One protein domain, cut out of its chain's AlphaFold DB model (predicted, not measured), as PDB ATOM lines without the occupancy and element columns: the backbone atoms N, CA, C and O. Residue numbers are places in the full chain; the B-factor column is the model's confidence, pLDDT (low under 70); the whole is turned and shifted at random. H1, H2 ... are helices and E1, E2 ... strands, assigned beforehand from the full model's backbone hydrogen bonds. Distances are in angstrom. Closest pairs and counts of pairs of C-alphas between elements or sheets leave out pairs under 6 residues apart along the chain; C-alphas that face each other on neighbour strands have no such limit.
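This is residues 206 to 261 of the 295 residues of the protein "BBE domain-containing protein" of Fusarium sp. AF-8 (UniProt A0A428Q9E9). With little regular structure, this is a core of loops between helix H1 at one end and a small hairpin of strands E1 and E2 at the other. Residues 218 to 233 fill the middle, and residues 244 to 261 loop along the outside. The printed part has 56 residues, 20 of them in named elements, H1, E1, E2 in chain order; the class is mixed, and the two-stranded sheet is antiparallel. It is compact, radius of gyration of the C-alphas 10.8 A, spanning 31 by 21 by 19 A.

In H1, residues 206 to 217, every O i to N i+4 pair is within hydrogen-bond range. E1, residues 234 to 237, and E2, residues 240 to 243, form an antiparallel hairpin at 140 degrees. N 235 and O 242 are within hydrogen-bond range at 2.9 A, as are N 242 and O 235 at 2.8 A. H1 and E2 are apart.

H1 runs 16.8 A from C-alpha 206 at (26.682, 11.599, 36.524). E1 measures 9.8 A; E2 measures 9.9 A and ends at C-alpha 243, (26.118, -11.771, 38.673).

The C-alphas farthest apart, of Asn 206 and Asp 238, are 32.6 A apart. The link H1 to E1 is long, 16 residues; E1 to E2 is tight. The printed part has no cut, and no printed residue is under pLDDT 70.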
ATOM      1  N   ASN A 206      27.703  12.056  35.579       97.06
ATOM      2  CA  ASN A 206      26.682  11.599  36.524       97.06
ATOM      3  C   ASN A 206      26.778  10.093  36.811       97.06
ATOM      4  O   ASN A 206      26.270   9.635  37.837       97.06
ATOM      5  N   TYR A 207      27.450   9.313  35.953       97.81
ATOM      6  CA  TYR A 207      27.498   7.854  36.086       97.81
ATOM      7  C   TYR A 207      27.969   7.358  37.468       97.81
ATOM      8  O   TYR A 207      27.301   6.486  38.020       97.81
ATOM      9  N   PRO A 208      29.046   7.890  38.091       97.38
ATOM     10  CA  PRO A 208      29.509   7.390  39.389       97.38
ATOM     11  C   PRO A 208      28.458   7.511  40.500       97.38
ATOM     12  O   PRO A 208      28.266   6.578  41.280       97.38
ATOM     13  N   GLN A 209      27.733   8.634  40.553       96.75
ATOM     14  CA  GLN A 209      26.675   8.845  41.543       96.75
ATOM     15  C   GLN A 209      25.475   7.928  41.280       96.75
ATOM     16  O   GLN A 209      24.942   7.329  42.216       96.75
ATOM     17  N   LEU A 210      25.081   7.771  40.011       97.81
ATOM     18  CA  LEU A 210      23.999   6.867  39.610       97.81
ATOM     19  C   LEU A 210      24.341   5.403  39.918       97.81
ATOM     20  O   LEU A 210      23.508   4.678  40.456       97.81
ATOM     21  N   SER A 211      25.578   4.986  39.648       98.00
ATOM     22  CA  SER A 211      26.104   3.649  39.944       98.00
ATOM     23  C   SER A 211      26.087   3.338  41.443       98.00
ATOM     24  O   SER A 211      25.611   2.270  41.855       98.00
ATOM     25  N   ALA A 212      26.536   4.288  42.272       97.44
ATOM     26  CA  ALA A 212      26.504   4.167  43.726       97.44
ATOM     27  C   ALA A 212      25.064   4.091  44.259       97.44
ATOM     28  O   ALA A 212      24.751   3.241  45.094       97.44
ATOM     29  N   PHE A 213      24.170   4.937  43.739       97.75
ATOM     30  CA  PHE A 213      22.759   4.927  44.112       97.75
ATOM     31  C   PHE A 213      22.080   3.607  43.729       97.75
ATOM     32  O   PHE A 213      21.473   2.970  44.589       97.75
ATOM     33  N   LYS A 214      22.253   3.140  42.484       98.00
ATOM     34  CA  LYS A 214      21.727   1.854  42.002       98.00
ATOM     35  C   LYS A 214      22.208   0.692  42.868       98.00
ATOM     36  O   LYS A 214      21.392  -0.129  43.263       98.00
ATOM     37  N   SER A 215      23.489   0.663  43.240       96.88
ATOM     38  CA  SER A 215      24.043  -0.384  44.116       96.88
ATOM     39  C   SER A 215      23.426  -0.395  45.519       96.88
ATOM     40  O   SER A 215      23.395  -1.443  46.157       96.88
ATOM     41  N   LYS A 216      22.932   0.752  46.007       97.94
ATOM     42  CA  LYS A 216      22.228   0.856  47.292       97.94
ATOM     43  C   LYS A 216      20.790   0.341  47.209       97.94
ATOM     44  O   LYS A 216      20.325  -0.271  48.165       97.94
ATOM     45  N   ILE A 217      20.081   0.636  46.116       98.31
ATOM     46  CA  ILE A 217      18.638   0.352  45.996       98.31
ATOM     47  C   ILE A 217      18.315  -0.970  45.290       98.31
ATOM     48  O   ILE A 217      17.242  -1.520  45.504       98.31
ATOM     49  N   ASP A 218      19.223  -1.470  44.456       98.12
ATOM     50  CA  ASP A 218      19.099  -2.735  43.734       98.12
ATOM     51  C   ASP A 218      20.446  -3.477  43.772       98.12
ATOM     52  O   ASP A 218      21.146  -3.573  42.758       98.12
ATOM     53  N   PRO A 219      20.873  -3.937  44.966       95.62
ATOM     54  CA  PRO A 219      22.146  -4.621  45.116       95.62
ATOM     55  C   PRO A 219      22.180  -5.913  44.299       95.62
ATOM     56  O   PRO A 219      23.222  -6.207  43.724       95.62
ATOM     57  N   ASP A 220      21.079  -6.646  44.184       95.44
ATOM     58  CA  ASP A 220      21.050  -7.962  43.533       95.44
ATOM     59  C   ASP A 220      20.796  -7.892  42.020       95.44
ATOM     60  O   ASP A 220      20.665  -8.928  41.373       95.44
ATOM     61  N   MET A 221      20.780  -6.680  41.446       96.81
ATOM     62  CA  MET A 221      20.568  -6.428  40.017       96.81
ATOM     63  C   MET A 221      19.252  -7.026  39.492       96.81
ATOM     64  O   MET A 221      19.191  -7.519  38.367       96.81
ATOM     65  N   LEU A 222      18.182  -6.953  40.292       96.44
ATOM     66  CA  LEU A 222      16.848  -7.423  39.910       96.44
ATOM     67  C   LEU A 222      16.324  -6.671  38.680       96.44
ATOM     68  O   LEU A 222      15.724  -7.273  37.792       96.44
ATOM     69  N   PHE A 223      16.574  -5.362  38.605       96.88
ATOM     70  CA  PHE A 223      16.187  -4.521  37.471       96.88
ATOM     71  C   PHE A 223      17.399  -4.257  36.574       96.88
ATOM     72  O   PHE A 223      17.881  -3.121  36.469       96.88
ATOM     73  N   TRP A 224      17.925  -5.329  35.983       95.62
ATOM     74  CA  TRP A 224      19.037  -5.280  35.041       95.62
ATOM     75  C   TRP A 224      18.555  -5.035  33.608       95.62
ATOM     76  O   TRP A 224      17.636  -5.688  33.120       95.62
ATOM     77  N   VAL A 225      19.222  -4.105  32.927       94.44
ATOM     78  CA  VAL A 225      19.099  -3.849  31.487       94.44
ATOM     79  C   VAL A 225      20.492  -3.575  30.935       94.44
ATOM     80  O   VAL A 225      21.375  -3.129  31.673       94.44
ATOM     81  N   SER A 226      20.694  -3.817  29.642       93.62
ATOM     82  CA  SER A 226      21.953  -3.498  28.979       93.62
ATOM     83  C   SER A 226      21.709  -2.882  27.595       93.62
ATOM     84  O   SER A 226      21.026  -3.519  26.788       93.62
ATOM     85  N   PRO A 227      22.263  -1.686  27.305       94.56
ATOM     86  CA  PRO A 227      23.016  -0.823  28.225       94.56
ATOM     87  C   PRO A 227      22.153  -0.229  29.356       94.56
ATOM     88  O   PRO A 227      20.983   0.082  29.165       94.56
ATOM     89  N   GLY A 228      22.730  -0.056  30.546       96.19
ATOM     90  CA  GLY A 228      22.027   0.435  31.739       96.19
ATOM     91  C   GLY A 228      22.984   0.689  32.901       96.19
ATOM     92  O   GLY A 228      24.076   0.133  32.917       96.19
ATOM     93  N   ILE A 229      22.613   1.515  33.885       97.88
ATOM     94  CA  ILE A 229      23.473   1.756  35.059       97.88
ATOM     95  C   ILE A 229      23.868   0.418  35.697       97.88
ATOM     96  O   ILE A 229      22.996  -0.371  36.063       97.88
ATOM     97  N   ASN A 230      25.178   0.191  35.846       98.00
ATOM     98  CA  ASN A 230      25.769  -1.054  36.351       98.00
ATOM     99  C   ASN A 230      25.482  -2.297  35.494       98.00
ATOM    100  O   ASN A 230      25.507  -3.411  36.015       98.00
ATOM    101  N   ALA A 231      25.196  -2.147  34.195       97.12
ATOM    102  CA  ALA A 231      24.910  -3.282  33.316       97.12
ATOM    103  C   ALA A 231      25.999  -4.362  33.387       97.12
ATOM    104  O   ALA A 231      25.677  -5.545  33.386       97.12
ATOM    105  N   ASP A 232      27.260  -3.960  33.525       97.31
ATOM    106  CA  ASP A 232      28.445  -4.812  33.625       97.31
ATOM    107  C   ASP A 232      28.618  -5.538  34.968       97.31
ATOM    108  O   ASP A 232      29.531  -6.347  35.119       97.31
ATOM    109  N   HIS A 233      27.723  -5.324  35.934       97.50
ATOM    110  CA  HIS A 233      27.621  -6.175  37.123       97.50
ATOM    111  C   HIS A 233      26.984  -7.538  36.816       97.50
ATOM    112  O   HIS A 233      26.992  -8.418  37.676       97.50
ATOM    113  N   MET A 234      26.441  -7.715  35.611       96.31
ATOM    114  CA  MET A 234      25.883  -8.966  35.114       96.31
ATOM    115  C   MET A 234      26.540  -9.338  33.780       96.31
ATOM    116  O   MET A 234      27.016  -8.482  33.037       96.31
ATOM    117  N   HIS A 235      26.524 -10.620  33.438       94.38
ATOM    118  CA  HIS A 235      26.806 -11.103  32.086       94.38
ATOM    119  C   HIS A 235      25.896 -12.286  31.756       94.38
ATOM    120  O   HIS A 235      25.256 -12.845  32.645       94.38
ATOM    121  N   LEU A 236      25.837 -12.676  30.484       92.25
ATOM    122  CA  LEU A 236      25.116 -13.876  30.073       92.25
ATOM    123  C   LEU A 236      26.039 -15.096  30.034       92.25
ATOM    124  O   LEU A 236      27.098 -15.049  29.410       92.25
ATOM    125  N   VAL A 237      25.594 -16.195  30.641       91.12
ATOM    126  CA  VAL A 237      26.164 -17.542  30.484       91.12
ATOM    127  C   VAL A 237      25.065 -18.437  29.932       91.12
ATOM    128  O   VAL A 237      24.061 -18.661  30.605       91.12
ATOM    129  N   ASP A 238      25.212 -18.899  28.689       89.19
ATOM    130  CA  ASP A 238      24.226 -19.755  28.011       89.19
ATOM    131  C   ASP A 238      22.784 -19.205  28.078       89.19
ATOM    132  O   ASP A 238      21.830 -19.920  28.389       89.19
ATOM    133  N   GLY A 239      22.632 -17.895  27.844       86.81
ATOM    134  CA  GLY A 239      21.341 -17.192  27.897       86.81
ATOM    135  C   GLY A 239      20.832 -16.883  29.310       86.81
ATOM    136  O   GLY A 239      19.739 -16.354  29.467       86.81
ATOM    137  N   ARG A 240      21.599 -17.186  30.364       90.56
ATOM    138  CA  ARG A 240      21.214 -16.879  31.750       90.56
ATOM    139  C   ARG A 240      21.940 -15.635  32.254       90.56
ATOM    140  O   ARG A 240      23.167 -15.595  32.158       90.56
ATOM    141  N   PRO A 241      21.233 -14.648  32.831       91.81
ATOM    142  CA  PRO A 241      21.873 -13.528  33.507       91.81
ATOM    143  C   PRO A 241      22.546 -14.000  34.800       91.81
ATOM    144  O   PRO A 241      21.905 -14.558  35.689       91.81
ATOM    145  N   CYS A 242      23.849 -13.759  34.900       93.88
ATOM    146  CA  CYS A 242      24.695 -14.139  36.022       93.88
ATOM    147  C   CYS A 242      25.382 -12.907  36.615       93.88
ATOM    148  O   CYS A 242      25.960 -12.102  35.882       93.88
ATOM    149  N   LEU A 243      25.368 -12.794  37.946       96.25
ATOM    150  CA  LEU A 243      26.118 -11.771  38.673       96.25
ATOM    151  C   LEU A 243      27.627 -11.953  38.470       96.25
ATOM    152  O   LEU A 243      28.163 -13.060  38.565       96.25
ATOM    153  N   VAL A 244      28.324 -10.846  38.235       96.62
ATOM    154  CA  VAL A 244      29.786 -10.793  38.176       96.62
ATOM    155  C   VAL A 244      30.341 -10.691  39.599       96.62
ATOM    156  O   VAL A 244      30.032  -9.753  40.337       96.62
ATOM    157  N   HIS A 245      31.197 -11.644  39.976       93.25
ATOM    158  CA  HIS A 245      31.878 -11.670  41.270       93.25
ATOM    159  C   HIS A 245      33.404 -11.822  41.100       93.25
ATOM    160  O   HIS A 245      33.836 -12.771  40.446       93.25
ATOM    161  N   PRO A 246      34.231 -10.941  41.710       93.94
ATOM    162  CA  PRO A 246      33.838  -9.736  42.453       93.94
ATOM    163  C   PRO A 246      33.202  -8.678  41.536       93.94
ATOM    164  O   PRO A 246      33.441  -8.682  40.332       93.94
ATOM    165  N   ARG A 247      32.400  -7.764  42.106       93.94
ATOM    166  CA  ARG A 247      31.767  -6.694  41.318       93.94
ATOM    167  C   ARG A 247      32.831  -5.808  40.659       93.94
ATOM    168  O   ARG A 247      33.820  -5.481  41.328       93.94
ATOM    169  N   PRO A 248      32.630  -5.379  39.402       94.50
ATOM    170  CA  PRO A 248      33.513  -4.412  38.767       94.50
ATOM    171  C   PRO A 248      33.614  -3.123  39.588       94.50
ATOM    172  O   PRO A 248      32.631  -2.631  40.134       94.50
ATOM    173  N   THR A 249      34.819  -2.562  39.673       92.25
ATOM    174  CA  THR A 249      35.061  -1.252  40.308       92.25
ATOM    175  C   THR A 249      35.061  -0.104  39.301       92.25
ATOM    176  O   THR A 249      35.059   1.063  39.688       92.25
ATOM    177  N   LYS A 250      35.083  -0.430  38.006       95.19
ATOM    178  CA  LYS A 250      35.007   0.502  36.883       95.19
ATOM    179  C   LYS A 250      34.138  -0.114  35.787       95.19
ATOM    180  O   LYS A 250      34.233  -1.330  35.613       95.19
ATOM    181  N   PRO A 251      33.387   0.709  35.034       97.00
ATOM    182  CA  PRO A 251      32.618   0.240  33.894       97.00
ATOM    183  C   PRO A 251      33.479  -0.505  32.876       97.00
ATOM    184  O   PRO A 251      34.584  -0.063  32.548       97.00
ATOM    185  N   SER A 252      32.953  -1.595  32.332       97.06
ATOM    186  CA  SER A 252      33.495  -2.221  31.127       97.06
ATOM    187  C   SER A 252      33.479  -1.258  29.930       97.06
ATOM    188  O   SER A 252      32.645  -0.355  29.840       97.06
ATOM    189  N   LEU A 253      34.376  -1.491  28.964       96.88
ATOM    190  CA  LEU A 253      34.472  -0.676  27.745       96.88
ATOM    191  C   LEU A 253      33.180  -0.698  26.910       96.88
ATOM    192  O   LEU A 253      32.818   0.304  26.300       96.88
ATOM    193  N   TYR A 254      32.484  -1.833  26.910       96.62
ATOM    194  CA  TYR A 254      31.198  -2.037  26.248       96.62
ATOM    195  C   TYR A 254      30.217  -2.643  27.240       96.62
ATOM    196  O   TYR A 254      30.617  -3.462  28.073       96.62
ATOM    197  N   ALA A 255      28.944  -2.273  27.134       95.38
ATOM    198  CA  ALA A 255      27.899  -2.900  27.924       95.38
ATOM    199  C   ALA A 255      27.801  -4.399  27.559       95.38
ATOM    200  O   ALA A 255      28.037  -4.768  26.402       95.38
ATOM    201  N   PRO A 256      27.494  -5.291  28.518       93.88
ATOM    202  CA  PRO A 256      27.365  -6.714  28.231       93.88
ATOM    203  C   PRO A 256      26.221  -6.969  27.251       93.88
ATOM    204  O   PRO A 256      25.168  -6.339  27.320       93.88
ATOM    205  N   ARG A 257      26.402  -7.917  26.335       89.12
ATOM    206  CA  ARG A 257      25.348  -8.260  25.376       89.12
ATOM    207  C   ARG A 257      24.163  -8.914  26.076       89.12
ATOM    208  O   ARG A 257      24.336  -9.643  27.051       89.12
ATOM    209  N   THR A 258      22.975  -8.684  25.527       87.12
ATOM    210  CA  THR A 258      21.776  -9.448  25.872       87.12
ATOM    211  C   THR A 258      21.518 -10.523  24.811       87.12
ATOM    212  O   THR A 258      22.181 -10.584  23.774       87.12
ATOM    213  N   GLU A 259      20.553 -11.403  25.064       78.00
ATOM    214  CA  GLU A 259      20.117 -12.434  24.114       78.00
ATOM    215  C   GLU A 259      19.367 -11.856  22.900       78.00
ATOM    216  O   GLU A 259      19.207 -12.529  21.880       78.00
ATOM    217  N   ARG A 260      18.954 -10.583  22.977       73.81
ATOM    218  CA  ARG A 260      18.252  -9.870  21.911       73.81
ATOM    219  C   ARG A 260      19.220  -9.464  20.799       73.81
ATOM    220  O   ARG A 260      19.803  -8.385  20.822       73.81
ATOM    221  N   ASN A 261      19.329 -10.329  19.794       76.06
ATOM    222  CA  ASN A 261      20.153 -10.122  18.598       76.06
ATOM    223  C   ASN A 261      19.342 -10.220  17.295       76.06
ATOM    224  O   ASN A 261      19.912 -10.441  16.233       76.06
TER     225      ASN A 261